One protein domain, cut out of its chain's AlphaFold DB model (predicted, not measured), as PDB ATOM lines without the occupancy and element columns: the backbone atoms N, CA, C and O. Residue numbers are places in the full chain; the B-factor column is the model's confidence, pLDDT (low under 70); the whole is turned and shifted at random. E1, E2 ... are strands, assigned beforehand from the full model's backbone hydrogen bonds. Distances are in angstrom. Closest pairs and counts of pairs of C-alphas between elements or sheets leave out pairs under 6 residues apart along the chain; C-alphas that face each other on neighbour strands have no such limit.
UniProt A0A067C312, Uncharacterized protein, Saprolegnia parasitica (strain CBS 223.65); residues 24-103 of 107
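AT A GLANCE: This is residues 24 to 103 of the 107 residues of an uncharacterized protein of Saprolegnia parasitica (strain CBS 223.65) (UniProt A0A067C312). This domain has little regular structure: it is a rounded body mostly of loops, with a small twisted mixed sheet, E2 E1 E3 E5, and a parallel pair, E4 and E6, to one side of its E3 and E5 end. The printed part has 80 residues, no named helix and six strands, E1 to E6 in chain order, holding 23 residues: all strand. It is compact, with a radius of gyration of the C-alphas of 11.2 A and spans of 27 by 26 by 22 A.

IN THESE COORDINATES: Find C-alpha 24 at (185.520, 171.642, 201.851), where E1, residues 24 to 26, begins. Then come E2, 39 to 41, E3, 64 to 67, E4, 77 to 80, 10.2 A long, E5, 83 to 88, 10.0 A long, and E6, 100 to 102, ending at C-alpha 102, (191.470, 162.040, 189.999).

HOW THE PARTS SIT: Look at N 39 and O 26, 2.8 A apart in the antiparallel hairpin E1 and E2. E3 is parallel to E1, with N 25 and O 66 at 3.0 A, and to E5, with N 88 and O 65 at 2.9 A. E4 and E6 are parallel, with N 102 and O 78 at 2.9 A.

THE WHOLE: The printed part has no cut; the links E1 to E2, E2 to E3 and E5 to E6 are long. Look for pLDDT under 70 at residues 49 to 53, 76 and 83 to 85.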
ATOM      1  N   VAL A  24     184.141 171.412 202.273       90.81
ATOM      2  CA  VAL A  24     185.520 171.642 201.851       90.81
ATOM      3  C   VAL A  24     186.397 170.557 202.460       90.81
ATOM      4  O   VAL A  24     186.333 170.321 203.668       90.81
ATOM      5  N   LEU A  25     187.218 169.906 201.638       91.19
ATOM      6  CA  LEU A  25     188.242 168.986 202.126       91.19
ATOM      7  C   LEU A  25     189.483 169.784 202.526       91.19
ATOM      8  O   LEU A  25     190.062 170.479 201.689       91.19
ATOM      9  N   ALA A  26     189.898 169.692 203.786       92.00
ATOM     10  CA  ALA A  26     191.044 170.426 204.316       92.00
ATOM     11  C   ALA A  26     191.956 169.511 205.146       92.00
ATOM     12  O   ALA A  26     191.527 168.482 205.650       92.00
ATOM     13  N   ALA A  27     193.214 169.908 205.303       91.31
ATOM     14  CA  ALA A  27     194.204 169.318 206.202       91.31
ATOM     15  C   ALA A  27     195.045 170.436 206.841       91.31
ATOM     16  O   ALA A  27     196.276 170.452 206.795       91.31
ATOM     17  N   ASP A  28     194.364 171.441 207.386       89.00
ATOM     18  CA  ASP A  28     194.976 172.620 207.991       89.00
ATOM     19  C   ASP A  28     194.709 172.681 209.505       89.00
ATOM     20  O   ASP A  28     194.422 171.674 210.156       89.00
ATOM     21  N   ALA A  29     194.855 173.860 210.111       88.06
ATOM     22  CA  ALA A  29     194.608 174.042 211.540       88.06
ATOM     23  C   ALA A  29     193.148 173.762 211.958       88.06
ATOM     24  O   ALA A  29     192.920 173.449 213.125       88.06
ATOM     25  N   ASN A  30     192.185 173.820 211.034       87.62
ATOM     26  CA  ASN A  30     190.778 173.503 211.295       87.62
ATOM     27  C   ASN A  30     190.546 171.991 211.469       87.62
ATOM     28  O   ASN A  30     189.528 171.575 212.017       87.62
ATOM     29  N   CYS A  31     191.514 171.158 211.069       86.75
ATOM     30  CA  CYS A  31     191.497 169.715 211.315       86.75
ATOM     31  C   CYS A  31     192.128 169.316 212.654       86.75
ATOM     32  O   CYS A  31     192.238 168.132 212.962       86.75
ATOM     33  N   ALA A  32     192.516 170.281 213.495       83.12
ATOM     34  CA  ALA A  32     193.011 169.980 214.832       83.12
ATOM     35  C   ALA A  32     191.943 169.230 215.653       83.12
ATOM     36  O   ALA A  32     190.849 169.740 215.879       83.12
ATOM     37  N   GLY A  33     192.271 168.019 216.110       73.94
ATOM     38  CA  GLY A  33     191.357 167.164 216.878       73.94
ATOM     39  C   GLY A  33     190.467 166.245 216.035       73.94
ATOM     40  O   GLY A  33     189.693 165.484 216.612       73.94
ATOM     41  N   ALA A  34     190.587 166.277 214.702       79.44
ATOM     42  CA  ALA A  34     190.023 165.236 213.849       79.44
ATOM     43  C   ALA A  34     190.732 163.886 214.088       79.44
ATOM     44  O   ALA A  34     191.900 163.862 214.488       79.44
ATOM     45  N   PRO A  35     190.054 162.755 213.815       74.88
ATOM     46  CA  PRO A  35     190.670 161.428 213.865       74.88
ATOM     47  C   PRO A  35     191.735 161.201 212.776       74.88
ATOM     48  O   PRO A  35     192.524 160.272 212.901       74.88
ATOM     49  N   ALA A  36     191.768 162.044 211.741       81.19
ATOM     50  CA  ALA A  36     192.756 162.034 210.668       81.19
ATOM     51  C   ALA A  36     193.365 163.433 210.484       81.19
ATOM     52  O   ALA A  36     192.811 164.440 210.930       81.19
ATOM     53  N   SER A  37     194.500 163.504 209.792       85.50
ATOM     54  CA  SER A  37     195.141 164.760 209.382       85.50
ATOM     55  C   SER A  37     194.302 165.568 208.387       85.50
ATOM     56  O   SER A  37     194.518 166.773 208.247       85.50
ATOM     57  N   VAL A  38     193.325 164.921 207.747       87.69
ATOM     58  CA  VAL A  38     192.326 165.506 206.851       87.69
ATOM     59  C   VAL A  38     190.953 165.573 207.532       87.69
ATOM     60  O   VAL A  38     190.607 164.729 208.359       87.69
ATOM     61  N   CYS A  39     190.149 166.574 207.187       87.94
ATOM     62  CA  CYS A  39     188.793 166.741 207.691       87.94
ATOM     63  C   CYS A  39     187.881 167.463 206.690       87.94
ATOM     64  O   CYS A  39     188.338 168.167 205.787       87.94
ATOM     65  N   TYR A  40     186.572 167.307 206.887       89.00
ATOM     66  CA  TYR A  40     185.558 168.107 206.207       89.00
ATOM     67  C   TYR A  40     185.290 169.376 207.009       89.00
ATOM     68  O   TYR A  40     185.012 169.306 208.208       89.00
ATOM     69  N   VAL A  41     185.324 170.533 206.354       89.19
ATOM     70  CA  VAL A  41     184.987 171.821 206.967       89.19
ATOM     71  C   VAL A  41     183.900 172.533 206.173       89.19
ATOM     72  O   VAL A  41     183.822 172.427 204.950       89.19
ATOM     73  N   ASN A  42     183.045 173.266 206.881       86.19
ATOM     74  CA  ASN A  42     182.070 174.159 206.257       86.19
ATOM     75  C   ASN A  42     182.650 175.572 206.055       86.19
ATOM     76  O   ASN A  42     183.768 175.875 206.472       86.19
ATOM     77  N   ILE A  43     181.854 176.472 205.473       86.50
ATOM     78  CA  ILE A  43     182.216 177.884 205.232       86.50
ATOM     79  C   ILE A  43     182.523 178.691 206.507       86.50
ATOM     80  O   ILE A  43     183.044 179.800 206.433       86.50
ATOM     81  N   ASN A  44     182.201 178.145 207.681       86.38
ATOM     82  CA  ASN A  44     182.525 178.728 208.981       86.38
ATOM     83  C   ASN A  44     183.788 178.103 209.598       86.38
ATOM     84  O   ASN A  44     184.103 178.397 210.749       86.38
ATOM     85  N   CYS A  45     184.499 177.237 208.863       85.19
ATOM     86  CA  CYS A  45     185.676 176.489 209.314       85.19
ATOM     87  C   CYS A  45     185.387 175.593 210.525       85.19
ATOM     88  O   CYS A  45     186.288 175.191 211.259       85.19
ATOM     89  N   VAL A  46     184.112 175.264 210.729       83.81
ATOM     90  CA  VAL A  46     183.692 174.270 211.706       83.81
ATOM     91  C   VAL A  46     183.764 172.921 211.013       83.81
ATOM     92  O   VAL A  46     183.295 172.785 209.878       83.81
ATOM     93  N   GLN A  47     184.341 171.936 211.699       80.69
ATOM     94  CA  GLN A  47     184.321 170.559 211.227       80.69
ATOM     95  C   GLN A  47     182.876 170.143 210.955       80.69
ATOM     96  O   GLN A  47     182.016 170.214 211.839       80.69
ATOM     97  N   ALA A  48     182.604 169.765 209.711       70.88
ATOM     98  CA  ALA A  48     181.315 169.219 209.340       70.88
ATOM     99  C   ALA A  48     181.136 167.859 210.039       70.88
ATOM    100  O   ALA A  48     182.131 167.167 210.285       70.88
ATOM    101  N   PRO A  49     179.898 167.469 210.396       64.81
ATOM    102  CA  PRO A  49     179.643 166.168 210.993       64.81
ATOM    103  C   PRO A  49     180.228 165.075 210.097       64.81
ATOM    104  O   PRO A  49     179.894 164.954 208.920       64.81
ATOM    105  N   VAL A  50     181.152 164.320 210.682       59.00
ATOM    106  CA  VAL A  50     181.932 163.283 210.021       59.00
ATOM    107  C   VAL A  50     180.986 162.129 209.685       59.00
ATOM    108  O   VAL A  50     180.650 161.330 210.553       59.00
ATOM    109  N   SER A  51     180.496 162.064 208.446       54.41
ATOM    110  CA  SER A  51     179.681 160.932 207.979       54.41
ATOM    111  C   SER A  51     180.531 159.703 207.642       54.41
ATOM    112  O   SER A  51     180.014 158.589 207.631       54.41
ATOM    113  N   ALA A  52     181.832 159.891 207.397       57.94
ATOM    114  CA  ALA A  52     182.756 158.854 206.951       57.94
ATOM    115  C   ALA A  52     183.894 158.633 207.956       57.94
ATOM    116  O   ALA A  52     184.429 159.591 208.502       57.94
ATOM    117  N   ASN A  53     184.316 157.382 208.156       67.50
ATOM    118  CA  ASN A  53     185.524 157.057 208.920       67.50
ATOM    119  C   ASN A  53     186.762 157.612 208.199       67.50
ATOM    120  O   ASN A  53     187.365 156.932 207.374       67.50
ATOM    121  N   LEU A  54     187.117 158.861 208.496       76.06
ATOM    122  CA  LEU A  54     188.334 159.482 207.997       76.06
ATOM    123  C   LEU A  54     189.548 158.793 208.622       76.06
ATOM    124  O   LEU A  54     189.649 158.682 209.845       76.06
ATOM    125  N   THR A  55     190.471 158.361 207.771       77.56
ATOM    126  CA  THR A  55     191.784 157.833 208.148       77.56
ATOM    127  C   THR A  55     192.852 158.536 207.316       77.56
ATOM    128  O   THR A  55     192.555 159.092 206.259       77.56
ATOM    129  N   ASP A  56     194.102 158.511 207.775       78.75
ATOM    130  CA  ASP A  56     195.221 159.101 207.022       78.75
ATOM    131  C   ASP A  56     195.529 158.355 205.712       78.75
ATOM    132  O   ASP A  56     196.159 158.915 204.818       78.75
ATOM    133  N   ASP A  57     195.038 157.120 205.582       78.62
ATOM    134  CA  ASP A  57     195.185 156.280 204.391       78.62
ATOM    135  C   ASP A  57     193.995 156.399 203.423       78.62
ATOM    136  O   ASP A  57     193.978 155.749 202.376       78.62
ATOM    137  N   LEU A  58     192.963 157.180 203.769       80.19
ATOM    138  CA  LEU A  58     191.784 157.329 202.928       80.19
ATOM    139  C   LEU A  58     192.144 158.102 201.655       80.19
ATOM    140  O   LEU A  58     192.619 159.234 201.707       80.19
ATOM    141  N   VAL A  59     191.874 157.491 200.505       79.94
ATOM    142  CA  VAL A  59     192.152 158.084 199.189       79.94
ATOM    143  C   VAL A  59     190.892 158.545 198.462       79.94
ATOM    144  O   VAL A  59     191.006 159.302 197.506       79.94
ATOM    145  N   GLU A  60     189.708 158.119 198.906       84.31
ATOM    146  CA  GLU A  60     188.415 158.430 198.288       84.31
ATOM    147  C   GLU A  60     187.580 159.356 199.175       84.31
ATOM    148  O   GLU A  60     187.362 159.083 200.357       84.31
ATOM    149  N   PHE A  61     187.101 160.454 198.589       85.69
ATOM    150  CA  PHE A  61     186.322 161.482 199.275       85.69
ATOM    151  C   PHE A  61     185.003 161.745 198.550       85.69
ATOM    152  O   PHE A  61     184.946 161.779 197.319       85.69
ATOM    153  N   HIS A  62     183.948 161.958 199.337       85.38
ATOM    154  CA  HIS A  62     182.581 162.144 198.854       85.38
ATOM    155  C   HIS A  62     182.033 163.502 199.296       85.38
ATOM    156  O   HIS A  62     182.457 164.069 200.305       85.38
ATOM    157  N   HIS A  63     181.066 163.998 198.533       85.56
ATOM    158  CA  HIS A  63     180.386 165.275 198.710       85.56
ATOM    159  C   HIS A  63     181.336 166.479 198.868       85.56
ATOM    160  O   HIS A  63     181.220 167.287 199.797       85.56
ATOM    161  N   ILE A  64     182.290 166.615 197.946       87.31
ATOM    162  CA  ILE A  64     183.261 167.716 197.951       87.31
ATOM    163  C   ILE A  64     182.783 168.874 197.072       87.31
ATOM    164  O   ILE A  64     182.610 168.724 195.865       87.31
ATOM    165  N   ALA A  65     182.626 170.053 197.674       88.31
ATOM    166  CA  ALA A  65     182.408 171.312 196.952       88.31
ATOM    167  C   ALA A  65     183.729 172.018 196.607       88.31
ATOM    168  O   ALA A  65     183.814 172.761 195.628       88.31
ATOM    169  N   ALA A  66     184.770 171.832 197.424       90.50
ATOM    170  CA  ALA A  66     186.056 172.486 197.219       90.50
ATOM    171  C   ALA A  66     187.218 171.740 197.876       90.50
ATOM    172  O   ALA A  66     187.048 171.080 198.906       90.50
ATOM    173  N   LEU A  67     188.414 171.935 197.320       91.69
ATOM    174  CA  LEU A  67     189.663 171.559 197.970       91.69
ATOM    175  C   LEU A  67     190.284 172.781 198.644       91.69
ATOM    176  O   LEU A  67     190.541 173.805 198.006       91.69
ATOM    177  N   GLY A  68     190.511 172.656 199.946       93.12
ATOM    178  CA  GLY A  68     191.212 173.640 200.752       93.12
ATOM    179  C   GLY A  68     192.707 173.357 200.832       93.12
ATOM    180  O   GLY A  68     193.322 172.761 199.943       93.12
ATOM    181  N   ASN A  69     193.311 173.769 201.940       94.06
ATOM    182  CA  ASN A  69     194.719 173.517 202.179       94.06
ATOM    183  C   ASN A  69     194.934 172.069 202.642       94.06
ATOM    184  O   ASN A  69     194.591 171.733 203.774       94.06
ATOM    185  N   LEU A  70     195.536 171.238 201.788       91.38
ATOM    186  CA  LEU A  70     195.871 169.840 202.061       91.38
ATOM    187  C   LEU A  70     197.363 169.623 202.376       91.38
ATOM    188  O   LEU A  70     197.843 168.493 202.350       91.38
ATOM    189  N   SER A  71     198.119 170.675 202.704       89.88
ATOM    190  CA  SER A  71     199.583 170.600 202.831       89.88
ATOM    191  C   SER A  71     200.080 169.698 203.966       89.88
ATOM    192  O   SER A  71     201.265 169.372 204.007       89.88
ATOM    193  N   ARG A  72     199.224 169.368 204.943       87.62
ATOM    194  CA  ARG A  72     199.562 168.458 206.054       87.62
ATOM    195  C   ARG A  72     199.073 167.035 205.826       87.62
ATOM    196  O   ARG A  72     199.402 166.163 206.624       87.62
ATOM    197  N   PHE A  73     198.309 166.812 204.764       86.50
ATOM    198  CA  PHE A  73     197.917 165.481 204.351       86.50
ATOM    199  C   PHE A  73     199.074 164.857 203.563       86.50
ATOM    200  O   PHE A  73     199.791 165.570 202.862       86.50
ATOM    201  N   GLN A  74     199.301 163.549 203.693       82.88
ATOM    202  CA  GLN A  74     200.406 162.856 203.009       82.88
ATOM    203  C   GLN A  74     199.992 161.753 202.011       82.88
ATOM    204  O   GLN A  74     200.806 160.862 201.762       82.88
ATOM    205  N   PRO A  75     198.799 161.766 201.385       76.75
ATOM    206  CA  PRO A  75     198.504 160.776 200.366       76.75
ATOM    207  C   PRO A  75     199.298 161.092 199.093       76.75
ATOM    208  O   PRO A  75     199.512 162.252 198.726       76.75
ATOM    209  N   SER A  76     199.696 160.046 198.377       69.81
ATOM    210  CA  SER A  76     200.229 160.170 197.016       69.81
ATOM    211  C   SER A  76     199.125 160.378 195.969       69.81
ATOM    212  O   SER A  76     199.391 160.932 194.897       69.81
ATOM    213  N   THR A  77     197.888 159.986 196.298       74.75
ATOM    214  CA  THR A  77     196.724 160.004 195.401       74.75
ATOM    215  C   THR A  77     195.476 160.502 196.127       74.75
ATOM    216  O   THR A  77     195.186 160.055 197.234       74.75
ATOM    217  N   LEU A  78     194.715 161.380 195.470       81.62
ATOM    218  CA  LEU A  78     193.382 161.818 195.892       81.62
ATOM    219  C   LEU A  78     192.356 161.478 194.809       81.62
ATOM    220  O   LEU A  78     192.551 161.821 193.642       81.62
ATOM    221  N   SER A  79     191.266 160.831 195.214       83.06
ATOM    222  CA  SER A  79     190.109 160.498 194.387       83.06
ATOM    223  C   SER A  79     188.866 161.174 194.960       83.06
ATOM    224  O   SER A  79     188.534 160.992 196.132       83.06
ATOM    225  N   ILE A  80     188.185 161.974 194.145       83.06
ATOM    226  CA  ILE A  80     186.939 162.643 194.532       83.06
ATOM    227  C   ILE A  80     185.810 161.950 193.788       83.06
ATOM    228  O   ILE A  80     185.659 162.146 192.590       83.06
ATOM    229  N   VAL A  81     185.065 161.099 194.489       74.62
ATOM    230  CA  VAL A  81     184.078 160.188 193.886       74.62
ATOM    231  C   VAL A  81     182.711 160.852 193.747       74.62
ATOM    232  O   VAL A  81     181.966 160.563 192.817       74.62
ATOM    233  N   GLU A  82     182.392 161.773 194.653       70.31
ATOM    234  CA  GLU A  82     181.153 162.543 194.611       70.31
ATOM    235  C   GLU A  82     181.473 164.015 194.850       70.31
ATOM    236  O   GLU A  82     181.850 164.424 195.951       70.31
ATOM    237  N   SER A  83     181.325 164.818 193.808       65.00
ATOM    238  CA  SER A  83     181.492 166.265 193.832       65.00
ATOM    239  C   SER A  83     180.194 166.956 193.431       65.00
ATOM    240  O   SER A  83     179.320 166.372 192.782       65.00
ATOM    241  N   ASP A  84     180.049 168.225 193.815       67.25
ATOM    242  CA  ASP A  84     179.130 169.096 193.079       67.25
ATOM    243  C   ASP A  84     179.585 169.189 191.611       67.25
ATOM    244  O   ASP A  84     180.745 168.939 191.293       67.25
ATOM    245  N   ALA A  85     178.703 169.636 190.708       65.88
ATOM    246  CA  ALA A  85     179.010 169.773 189.276       65.88
ATOM    247  C   ALA A  85     180.283 170.598 188.959       65.88
ATOM    248  O   ALA A  85     180.780 170.554 187.835       65.88
ATOM    249  N   THR A  86     180.791 171.368 189.928       75.94
ATOM    250  CA  THR A  86     182.086 172.051 189.870       75.94
ATOM    251  C   THR A  86     182.774 172.016 191.235       75.94
ATOM    252  O   THR A  86     182.210 172.526 192.205       75.94
ATOM    253  N   ILE A  87     184.015 171.526 191.297       84.62
ATOM    254  CA  ILE A  87     184.875 171.635 192.485       84.62
ATOM    255  C   ILE A  87     185.652 172.953 192.439       84.62
ATOM    256  O   ILE A  87     186.347 173.249 191.465       84.62
ATOM    257  N   SER A  88     185.584 173.745 193.510       87.75
ATOM    258  CA  SER A  88     186.436 174.930 193.644       87.75
ATOM    259  C   SER A  88     187.847 174.560 194.107       87.75
ATOM    260  O   SER A  88     188.028 173.857 195.101       87.75
ATOM    261  N   LEU A  89     188.854 175.100 193.420       89.81
ATOM    262  CA  LEU A  89     190.274 174.974 193.771       89.81
ATOM    263  C   LEU A  89     190.885 176.304 194.244       89.81
ATOM    264  O   LEU A  89     192.103 176.434 194.315       89.81
ATOM    265  N   ALA A  90     190.060 177.310 194.553       89.56
ATOM    266  CA  ALA A  90     190.527 178.663 194.877       89.56
ATOM    267  C   ALA A  90     191.479 178.717 196.089       89.56
ATOM    268  O   ALA A  90     192.378 179.553 196.128       89.56
ATOM    269  N   HIS A  91     191.304 177.798 197.044       91.94
ATOM    270  CA  HIS A  91     192.120 177.681 198.261       91.94
ATOM    271  C   HIS A  91     192.980 176.421 198.277       91.94
ATOM    272  O   HIS A  91     193.489 176.029 199.330       91.94
ATOM    273  N   PHE A  92     193.114 175.763 197.125       92.25
ATOM    274  CA  PHE A  92     193.766 174.473 197.049       92.25
ATOM    275  C   PHE A  92     195.270 174.610 197.269       92.25
ATOM    276  O   PHE A  92     195.977 175.261 196.499       92.25
ATOM    277  N   VAL A  93     195.765 173.938 198.306       93.56
ATOM    278  CA  VAL A  93     197.199 173.709 198.497       93.56
ATOM    279  C   VAL A  93     197.420 172.203 198.457       93.56
ATOM    280  O   VAL A  93     196.920 171.513 199.346       93.56
ATOM    281  N   PRO A  94     198.122 171.670 197.445       87.94
ATOM    282  CA  PRO A  94     198.256 170.231 197.289       87.94
ATOM    283  C   PRO A  94     199.089 169.601 198.420       87.94
ATOM    284  O   PRO A  94     199.989 170.255 198.962       87.94
ATOM    285  N   PRO A  95     198.847 168.316 198.742       88.75
ATOM    286  CA  PRO A  95     199.761 167.524 199.555       88.75
ATOM    287  C   PRO A  95     201.170 167.510 198.936       88.75
ATOM    288  O   PRO A  95     201.290 167.367 197.715       88.75
ATOM    289  N   PRO A  96     202.254 167.583 199.732       86.12
ATOM    290  CA  PRO A  96     203.621 167.629 199.202       86.12
ATOM    291  C   PRO A  96     204.015 166.405 198.363       86.12
ATOM    292  O   PRO A  96     204.857 166.511 197.476       86.12
ATOM    293  N   ALA A  97     203.420 165.247 198.660       85.50
ATOM    294  CA  ALA A  97     203.679 163.979 197.985       85.50
ATOM    295  C   ALA A  97     202.678 163.668 196.858       85.50
ATOM    296  O   ALA A  97     202.767 162.603 196.246       85.50
ATOM    297  N   MET A  98     201.717 164.561 196.587       83.94
ATOM    298  CA  MET A  98     200.663 164.291 195.613       83.94
ATOM    299  C   MET A  98     201.220 164.335 194.194       83.94
ATOM    300  O   MET A  98     201.732 165.358 193.738       83.94
ATOM    301  N   THR A  99     201.060 163.230 193.474       85.44
ATOM    302  CA  THR A  99     201.443 163.132 192.059       85.44
ATOM    303  C   THR A  99     200.244 163.103 191.122       85.44
ATOM    304  O   THR A  99     200.399 163.341 189.928       85.44
ATOM    305  N   SER A 100     199.054 162.794 191.645       80.56
ATOM    306  CA  SER A 100     197.830 162.652 190.859       80.56
ATOM    307  C   SER A 100     196.602 163.117 191.641       80.56
ATOM    308  O   SER A 100     196.475 162.830 192.834       80.56
ATOM    309  N   LEU A 101     195.696 163.800 190.942       80.62
ATOM    310  CA  LEU A 101     194.349 164.144 191.390       80.62
ATOM    311  C   LEU A 101     193.368 163.554 190.375       80.62
ATOM    312  O   LEU A 101     193.472 163.854 189.183       80.62
ATOM    313  N   TYR A 102     192.451 162.712 190.844       79.88
ATOM    314  CA  TYR A 102     191.470 162.040 189.999       79.88
ATOM    315  C   TYR A 102     190.045 162.432 190.394       79.88
ATOM    316  O   TYR A 102     189.671 162.373 191.564       79.88
ATOM    317  N   GLU A 103     189.250 162.800 189.395       71.31
ATOM    318  CA  GLU A 103     187.803 162.972 189.497       71.31
ATOM    319  C   GLU A 103     187.183 162.035 188.444       71.31
ATOM    320  O   GLU A 103     187.370 162.267 187.242       71.31
TER     321      GLU A 103